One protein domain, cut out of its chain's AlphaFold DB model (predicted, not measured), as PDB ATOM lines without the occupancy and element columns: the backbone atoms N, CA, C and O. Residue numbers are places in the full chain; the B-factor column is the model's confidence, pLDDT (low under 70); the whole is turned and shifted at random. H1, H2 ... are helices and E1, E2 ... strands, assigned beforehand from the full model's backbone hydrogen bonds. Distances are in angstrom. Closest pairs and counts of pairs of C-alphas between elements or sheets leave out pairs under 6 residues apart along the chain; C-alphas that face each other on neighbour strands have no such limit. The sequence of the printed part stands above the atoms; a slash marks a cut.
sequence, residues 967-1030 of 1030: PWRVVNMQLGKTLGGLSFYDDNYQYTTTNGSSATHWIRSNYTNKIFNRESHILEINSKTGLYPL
ATOM      1  N   PRO A 967     -47.235  31.274 -36.917       75.44
ATOM      2  CA  PRO A 967     -46.218  31.467 -37.942       75.44
ATOM      3  C   PRO A 967     -46.001  30.186 -38.748       75.44
ATOM      4  O   PRO A 967     -45.924  29.105 -38.160       75.44
ATOM      5  N   TRP A 968     -45.814  30.301 -40.067       77.94
ATOM      6  CA  TRP A 968     -45.606  29.149 -40.960       77.94
ATOM      7  C   TRP A 968     -44.535  28.174 -40.458       77.94
ATOM      8  O   TRP A 968     -44.732  26.965 -40.469       77.94
ATOM      9  N   ARG A 969     -43.434  28.704 -39.918       83.94
ATOM     10  CA  ARG A 969     -42.377  27.925 -39.260       83.94
ATOM     11  C   ARG A 969     -42.925  26.945 -38.217       83.94
ATOM     12  O   ARG A 969     -42.488  25.802 -38.153       83.94
ATOM     13  N   VAL A 970     -43.856  27.401 -37.380       83.75
ATOM     14  CA  VAL A 970     -44.466  26.593 -36.317       83.75
ATOM     15  C   VAL A 970     -45.407  25.553 -36.915       83.75
ATOM     16  O   VAL A 970     -45.356  24.402 -36.493       83.75
ATOM     17  N   VAL A 971     -46.202  25.930 -37.922       80.69
ATOM     18  CA  VAL A 971     -47.096  25.005 -38.641       80.69
ATOM     19  C   VAL A 971     -46.291  23.885 -39.308       80.69
ATOM     20  O   VAL A 971     -46.542  22.709 -39.056       80.69
ATOM     21  N   ASN A 972     -45.263  24.229 -40.087       85.50
ATOM     22  CA  ASN A 972     -44.417  23.263 -40.785       85.50
ATOM     23  C   ASN A 972     -43.618  22.386 -39.802       85.50
ATOM     24  O   ASN A 972     -43.500  21.184 -40.023       85.50
ATOM     25  N   MET A 973     -43.182  22.944 -38.662       89.56
ATOM     26  CA  MET A 973     -42.602  22.168 -37.559       89.56
ATOM     27  C   MET A 973     -43.578  21.159 -36.964       89.56
ATOM     28  O   MET A 973     -43.196  20.016 -36.720       89.56
ATOM     29  N   GLN A 974     -44.813  21.568 -36.688       87.38
ATOM     30  CA  GLN A 974     -45.810  20.671 -36.112       87.38
ATOM     31  C   GLN A 974     -46.161  19.551 -37.091       87.38
ATOM     32  O   GLN A 974     -46.087  18.392 -36.695       87.38
ATOM     33  N   LEU A 975     -46.447  19.872 -38.357       85.00
ATOM     34  CA  LEU A 975     -46.750  18.882 -39.396       85.00
ATOM     35  C   LEU A 975     -45.585  17.911 -39.624       85.00
ATOM     36  O   LEU A 975     -45.780  16.695 -39.613       85.00
ATOM     37  N   GLY A 976     -44.361  18.430 -39.755       88.81
ATOM     38  CA  GLY A 976     -43.177  17.601 -39.964       88.81
ATOM     39  C   GLY A 976     -42.880  16.678 -38.778       88.81
ATOM     40  O   GLY A 976     -42.518  15.522 -38.984       88.81
ATOM     41  N   LYS A 977     -43.089  17.135 -37.534       88.25
ATOM     42  CA  LYS A 977     -42.891  16.306 -36.329       88.25
ATOM     43  C   LYS A 977     -43.997  15.276 -36.091       88.25
ATOM     44  O   LYS A 977     -43.721  14.262 -35.455       88.25
ATOM     45  N   THR A 978     -45.228  15.521 -36.542       87.31
ATOM     46  CA  THR A 978     -46.366  14.618 -36.297       87.31
ATOM     47  C   THR A 978     -46.598  13.657 -37.458       87.31
ATOM     48  O   THR A 978     -46.504  12.443 -37.286       87.31
ATOM     49  N   LEU A 979     -46.883  14.189 -38.645       86.88
ATOM     50  CA  LEU A 979     -47.260  13.415 -39.826       86.88
ATOM     51  C   LEU A 979     -46.048  13.126 -40.716       86.88
ATOM     52  O   LEU A 979     -46.020  12.101 -41.402       86.88
ATOM     53  N   GLY A 980     -45.011  13.962 -40.659       87.62
ATOM     54  CA  GLY A 980     -43.946  14.016 -41.663       87.62
ATOM     55  C   GLY A 980     -44.399  14.786 -42.907       87.62
ATOM     56  O   GLY A 980     -45.444  15.432 -42.895       87.62
ATOM     57  N   GLY A 981     -43.622  14.723 -43.986       87.75
ATOM     58  CA  GLY A 981     -43.884  15.464 -45.224       87.75
ATOM     59  C   GLY A 981     -42.779  16.459 -45.569       87.75
ATOM     60  O   GLY A 981     -41.655  16.355 -45.076       87.75
ATOM     61  N   LEU A 982     -43.089  17.413 -46.446       86.62
ATOM     62  CA  LEU A 982     -42.121  18.398 -46.923       86.62
ATOM     63  C   LEU A 982     -41.856  19.477 -45.857       86.62
ATOM     64  O   LEU A 982     -42.752  20.239 -45.486       86.62
ATOM     65  N   SER A 983     -40.617  19.553 -45.377       88.50
ATOM     66  CA  SER A 983     -40.119  20.647 -44.541       88.50
ATOM     67  C   SER A 983     -39.400  21.667 -45.408       88.50
ATOM     68  O   SER A 983     -38.611  21.280 -46.261       88.50
ATOM     69  N   PHE A 984     -39.637  22.955 -45.158       85.31
ATOM     70  CA  PHE A 984     -38.926  24.077 -45.792       85.31
ATOM     71  C   PHE A 984     -37.732  24.571 -44.959       85.31
ATOM     72  O   PHE A 984     -37.048  25.515 -45.350       85.31
ATOM     73  N   TYR A 985     -37.496  23.976 -43.789       86.44
ATOM     74  CA  TYR A 985     -36.454  24.379 -42.846       86.44
ATOM     75  C   TYR A 985     -35.479  23.233 -42.576       86.44
ATOM     76  O   TYR A 985     -35.807  22.080 -42.838       86.44
ATOM     77  N   ASP A 986     -34.313  23.547 -42.009       86.31
ATOM     78  CA  ASP A 986     -33.360  22.564 -41.481       86.31
ATOM     79  C   ASP A 986     -33.967  21.703 -40.354       86.31
ATOM     80  O   ASP A 986     -35.051  21.989 -39.845       86.31
ATOM     81  N   ASP A 987     -33.261  20.652 -39.928       85.38
ATOM     82  CA  ASP A 987     -33.759  19.683 -38.931       85.38
ATOM     83  C   ASP A 987     -34.169  20.334 -37.593       85.38
ATOM     84  O   ASP A 987     -35.033  19.836 -36.865       85.38
ATOM     85  N   ASN A 988     -33.573  21.487 -37.270       87.38
ATOM     86  CA  ASN A 988     -33.877  22.275 -36.075       87.38
ATOM     87  C   ASN A 988     -34.986  23.320 -36.291       87.38
ATOM     88  O   ASN A 988     -35.318  24.073 -35.367       87.38
ATOM     89  N   TYR A 989     -35.552  23.387 -37.495       83.94
ATOM     90  CA  TYR A 989     -36.517  24.385 -37.939       83.94
ATOM     91  C   TYR A 989     -36.052  25.820 -37.674       83.94
ATOM     92  O   TYR A 989     -36.837  26.648 -37.227       83.94
ATOM     93  N   GLN A 990     -34.774  26.138 -37.836       79.62
ATOM     94  CA  GLN A 990     -34.204  27.466 -37.606       79.62
ATOM     95  C   GLN A 990     -34.001  28.247 -38.902       79.62
ATOM     96  O   GLN A 990     -34.262  29.451 -38.925       79.62
ATOM     97  N   TYR A 991     -33.576  27.581 -39.974       77.38
ATOM     98  CA  TYR A 991     -33.176  28.242 -41.216       77.38
ATOM     99  C   TYR A 991     -33.836  27.584 -42.425       77.38
ATOM    100  O   TYR A 991     -33.908  26.364 -42.496       77.38
ATOM    101  N   THR A 992     -34.280  28.384 -43.397       71.56
ATOM    102  CA  THR A 992     -34.790  27.891 -44.695       71.56
ATOM    103  C   THR A 992     -33.675  27.597 -45.701       71.56
ATOM    104  O   THR A 992     -33.910  27.072 -46.785       71.56
ATOM    105  N   THR A 993     -32.430  27.920 -45.346       66.50
ATOM    106  CA  THR A 993     -31.246  27.664 -46.166       66.50
ATOM    107  C   THR A 993     -30.091  27.190 -45.301       66.50
ATOM    108  O   THR A 993     -29.778  27.839 -44.298       66.50
ATOM    109  N   THR A 994     -29.391  26.154 -45.746       65.62
ATOM    110  CA  THR A 994     -28.208  25.604 -45.076       65.62
ATOM    111  C   THR A 994     -27.053  25.641 -46.070       65.62
ATOM    112  O   THR A 994     -27.176  25.147 -47.188       65.62
ATOM    113  N   ASN A 995     -25.947  26.301 -45.714       54.94
ATOM    114  CA  ASN A 995     -24.784  26.491 -46.598       54.94
ATOM    115  C   ASN A 995     -25.096  27.133 -47.969       54.94
ATOM    116  O   ASN A 995     -24.356  26.948 -48.929       54.94
ATOM    117  N   GLY A 996     -26.164  27.935 -48.059       44.84
ATOM    118  CA  GLY A 996     -26.558  28.617 -49.298       44.84
ATOM    119  C   GLY A 996     -27.394  27.770 -50.264       44.84
ATOM    120  O   GLY A 996     -27.785  28.283 -51.311       44.84
ATOM    121  N   SER A 997     -27.710  26.530 -49.891       57.41
ATOM    122  CA  SER A 997     -28.686  25.673 -50.566       57.41
ATOM    123  C   SER A 997     -30.009  25.673 -49.799       57.41
ATOM    124  O   SER A 997     -30.033  25.967 -48.598       57.41
ATOM    125  N   SER A 998     -31.114  25.370 -50.487       72.25
ATOM    126  CA  SER A 998     -32.424  25.221 -49.843       72.25
ATOM    127  C   SER A 998     -32.345  24.156 -48.749       72.25
ATOM    128  O   SER A 998     -31.807  23.075 -48.981       72.25
ATOM    129  N   ALA A 999     -32.870  24.461 -47.560       82.00
ATOM    130  CA  ALA A 999     -32.983  23.496 -46.467       82.00
ATOM    131  C   ALA A 999     -34.193  22.560 -46.645       82.00
ATOM    132  O   ALA A 999     -34.491  21.759 -45.759       82.00
ATOM    133  N   THR A1000     -34.894  22.676 -47.778       84.25
ATOM    134  CA  THR A1000     -36.092  21.899 -48.073       84.25
ATOM    135  C   THR A1000     -35.760  20.415 -48.151       84.25
ATOM    136  O   THR A1000     -34.909  20.000 -48.938       84.25
ATOM    137  N   HIS A1001     -36.440  19.605 -47.349       88.69
ATOM    138  CA  HIS A1001     -36.224  18.164 -47.302       88.69
ATOM    139  C   HIS A1001     -37.494  17.424 -46.875       88.69
ATOM    140  O   HIS A1001     -38.430  18.001 -46.322       88.69
ATOM    141  N   TRP A1002     -37.536  16.120 -47.145       90.00
ATOM    142  CA  TRP A1002     -38.666  15.276 -46.774       90.00
ATOM    143  C   TRP A1002     -38.441  14.623 -45.409       90.00
ATOM    144  O   TRP A1002     -37.471  13.889 -45.223       90.00
ATOM    145  N   ILE A1003     -39.371  14.828 -44.477       90.94
ATOM    146  CA  ILE A1003     -39.360  14.213 -43.149       90.94
ATOM    147  C   ILE A1003     -40.237  12.965 -43.164       90.94
ATOM    148  O   ILE A1003     -41.392  12.999 -43.591       90.94
ATOM    149  N   ARG A1004     -39.702  11.848 -42.667       88.81
ATOM    150  CA  ARG A1004     -40.454  10.599 -42.492       88.81
ATOM    151  C   ARG A1004     -40.792  10.376 -41.022       88.81
ATOM    152  O   ARG A1004     -39.915  10.397 -40.168       88.81
ATOM    153  N   SER A1005     -42.061  10.099 -40.762       86.50
ATOM    154  CA  SER A1005     -42.617   9.644 -39.490       86.50
ATOM    155  C   SER A1005     -43.229   8.244 -39.649       86.50
ATOM    156  O   SER A1005     -43.392   7.735 -40.763       86.50
ATOM    157  N   ASN A1006     -43.657   7.648 -38.535       85.69
ATOM    158  CA  ASN A1006     -44.377   6.368 -38.519       85.69
ATOM    159  C   ASN A1006     -45.728   6.409 -39.266       85.69
ATOM    160  O   ASN A1006     -46.298   5.358 -39.570       85.69
ATOM    161  N   TYR A1007     -46.243   7.606 -39.558       84.44
ATOM    162  CA  TYR A1007     -47.537   7.823 -40.204       84.44
ATOM    163  C   TYR A1007     -47.416   8.302 -41.657       84.44
ATOM    164  O   TYR A1007     -48.373   8.151 -42.412       84.44
ATOM    165  N   THR A1008     -46.253   8.803 -42.092       86.19
ATOM    166  CA  THR A1008     -46.087   9.465 -43.403       86.19
ATOM    167  C   THR A1008     -46.561   8.601 -44.570       86.19
ATOM    168  O   THR A1008     -47.390   9.040 -45.356       86.19
ATOM    169  N   ASN A1009     -46.122   7.342 -44.661       84.25
ATOM    170  CA  ASN A1009     -46.503   6.459 -45.776       84.25
ATOM    171  C   ASN A1009     -47.968   5.984 -45.703       84.25
ATOM    172  O   ASN A1009     -48.537   5.572 -46.711       84.25
ATOM    173  N   LYS A1010     -48.581   6.027 -44.511       83.81
ATOM    174  CA  LYS A1010     -49.999   5.684 -44.314       83.81
ATOM    175  C   LYS A1010     -50.925   6.832 -44.724       83.81
ATOM    176  O   LYS A1010     -52.050   6.562 -45.119       83.81
ATOM    177  N   ILE A1011     -50.448   8.074 -44.627       82.69
ATOM    178  CA  ILE A1011     -51.210   9.301 -44.905       82.69
ATOM    179  C   ILE A1011     -50.986   9.807 -46.334       82.69
ATOM    180  O   ILE A1011     -51.911  10.309 -46.957       82.69
ATOM    181  N   PHE A1012     -49.765   9.700 -46.860       81.94
ATOM    182  CA  PHE A1012     -49.415  10.186 -48.195       81.94
ATOM    183  C   PHE A1012     -49.307   9.017 -49.182       81.94
ATOM    184  O   PHE A1012     -48.212   8.631 -49.594       81.94
ATOM    185  N   ASN A1013     -50.445   8.427 -49.556       84.44
ATOM    186  CA  ASN A1013     -50.533   7.424 -50.625       84.44
ATOM    187  C   ASN A1013     -51.679   7.745 -51.602       84.44
ATOM    188  O   ASN A1013     -52.508   8.614 -51.346       84.44
ATOM    189  N   ARG A1014     -51.725   7.047 -52.745       85.00
ATOM    190  CA  ARG A1014     -52.692   7.327 -53.824       85.00
ATOM    191  C   ARG A1014     -54.157   7.072 -53.451       85.00
ATOM    192  O   ARG A1014     -55.029   7.591 -54.134       85.00
ATOM    193  N   GLU A1015     -54.416   6.295 -52.403       85.94
ATOM    194  CA  GLU A1015     -55.767   5.976 -51.917       85.94
ATOM    195  C   GLU A1015     -56.190   6.873 -50.742       85.94
ATOM    196  O   GLU A1015     -57.260   6.699 -50.162       85.94
ATOM    197  N   SER A1016     -55.351   7.840 -50.363       85.31
ATOM    198  CA  SER A1016     -55.621   8.719 -49.231       85.31
ATOM    199  C   SER A1016     -56.649   9.785 -49.600       85.31
ATOM    200  O   SER A1016     -56.449  10.574 -50.522       85.31
ATOM    201  N   HIS A1017     -57.737   9.841 -48.836       82.38
ATOM    202  CA  HIS A1017     -58.705  10.929 -48.904       82.38
ATOM    203  C   HIS A1017     -58.285  12.035 -47.932       82.38
ATOM    204  O   HIS A1017     -58.355  11.857 -46.716       82.38
ATOM    205  N   ILE A1018     -57.833  13.169 -48.470       75.50
ATOM    206  CA  ILE A1018     -57.459  14.344 -47.676       75.50
ATOM    207  C   ILE A1018     -58.694  15.232 -47.534       75.50
ATOM    208  O   ILE A1018     -59.234  15.718 -48.527       75.50
ATOM    209  N   LEU A1019     -59.147  15.423 -46.296       77.19
ATOM    210  CA  LEU A1019     -60.149  16.428 -45.968       77.19
ATOM    211  C   LEU A1019     -59.428  17.761 -45.767       77.19
ATOM    212  O   LEU A1019     -58.743  17.937 -44.767       77.19
ATOM    213  N   GLU A1020     -59.588  18.676 -46.715       66.00
ATOM    214  CA  GLU A1020     -59.082  20.042 -46.596       66.00
ATOM    215  C   GLU A1020     -59.971  20.832 -45.629       66.00
ATOM    216  O   GLU A1020     -61.172  20.998 -45.867       66.00
ATOM    217  N   ILE A1021     -59.395  21.311 -44.523       64.00
ATOM    218  CA  ILE A1021     -60.113  22.146 -43.557       64.00
ATOM    219  C   ILE A1021     -59.461  23.520 -43.549       64.00
ATOM    220  O   ILE A1021     -58.327  23.696 -43.116       64.00
ATOM    221  N   ASN A1022     -60.190  24.543 -43.983       57.44
ATOM    222  CA  ASN A1022     -59.672  25.901 -43.889       57.44
ATOM    223  C   ASN A1022     -59.639  26.367 -42.430       57.44
ATOM    224  O   ASN A1022     -60.623  26.260 -41.695       57.44
ATOM    225  N   SER A1023     -58.492  26.910 -42.017       58.56
ATOM    226  CA  SER A1023     -58.370  27.619 -40.741       58.56
ATOM    227  C   SER A1023     -59.395  28.758 -40.650       58.56
ATOM    228  O   SER A1023     -59.823  29.303 -41.667       58.56
ATOM    229  N   LYS A1024     -59.778  29.159 -39.428       53.22
ATOM    230  CA  LYS A1024     -60.765  30.237 -39.200       53.22
ATOM    231  C   LYS A1024     -60.412  31.538 -39.941       53.22
ATOM    232  O   LYS A1024     -61.300  32.249 -40.386       53.22
ATOM    233  N   THR A1025     -59.122  31.821 -40.103       56.56
ATOM    234  CA  THR A1025     -58.621  33.005 -40.812       56.56
ATOM    235  C   THR A1025     -58.559  32.839 -42.333       56.56
ATOM    236  O   THR A1025     -58.278  33.812 -43.024       56.56
ATOM    237  N   GLY A1026     -58.772  31.629 -42.865       57.19
ATOM    238  CA  GLY A1026     -58.702  31.315 -44.297       57.19
ATOM    239  C   GLY A1026     -57.308  31.458 -44.921       57.19
ATOM    240  O   GLY A1026     -57.173  31.341 -46.132       57.19
ATOM    241  N   LEU A1027     -56.275  31.727 -44.112       59.19
ATOM    242  CA  LEU A1027     -54.912  32.000 -44.589       59.19
ATOM    243  C   LEU A1027     -54.156  30.725 -44.965       59.19
ATOM    244  O   LEU A1027     -53.348  30.741 -45.888       59.19
ATOM    245  N   TYR A1028     -54.422  29.628 -44.260       59.62
ATOM    246  CA  TYR A1028     -53.864  28.316 -44.568       59.62
ATOM    247  C   TYR A1028     -55.005  27.297 -44.690       59.62
ATOM    248  O   TYR A1028     -55.785  27.178 -43.728       59.62
ATOM    249  N   PRO A1029     -55.106  26.568 -45.815       57.97
ATOM    250  CA  PRO A1029     -55.782  25.279 -45.826       57.97
ATOM    251  C   PRO A1029     -54.945  24.306 -44.983       57.97
ATOM    252  O   PRO A1029     -53.731  24.202 -45.185       57.97
ATOM    253  N   LEU A1030     -55.566  23.694 -43.970       52.72
ATOM    254  CA  LEU A1030     -54.941  22.726 -43.063       52.72
ATOM    255  C   LEU A1030     -55.210  21.294 -43.518       52.72
ATOM    256  O   LEU A1030     -56.368  21.008 -43.912       52.72
TER     257      LEU A1030
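This is residues 967 to 1030 of the 1030 residues of the protein "Helicase ATP-binding domain-containing protein" of Lactiplantibacillus plantarum (UniProt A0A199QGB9). Little regular structure is present: the small strand hairpin E1 and E2 has helix H1 close by, while the unnamed residues 984 to 1000 loop out towards one end of the length and the unnamed tail 1012 to 1030 follows H2 at the other. The 64 printed residues include H1, E1, E2 and H2 in that order, a mixed class with 21 residues in named elements. The sheet, E1 - E2, is antiparallel. The flat outline, 37 by 30 by 16 A, is only just loose, close to compact, with a radius of gyration of the C-alphas of 13.1 A.

E1, residues 981 to 983, and E2, residues 1001 to 1003, are antiparallel at 134 degrees, with N 981 and O 1003 2.8 A apart, within hydrogen-bond range. The closest C-alphas of E1 and H1, residues 968 to 978, are those of Ser 983 and Asn 972, 6.3 A apart. H2, residues 1008 to 1011, and H1 are apart. In H1 every O i to N i+4 pair is within hydrogen-bond range; H2 is too short for such a pair.

H1 is 15.3 A long from C-alpha 968 at (-45.606, 29.149, -40.960); H2 ends at C-alpha 1011, (-51.210, 9.301, -44.905).

The farthest C-alphas, of Asn 995 and Glu 1015, are 37.5 A apart. The printed part has no cut; the link E1 to E2 is long. Residues 993 to 997 and 1020 to 1030 have pLDDT under 70.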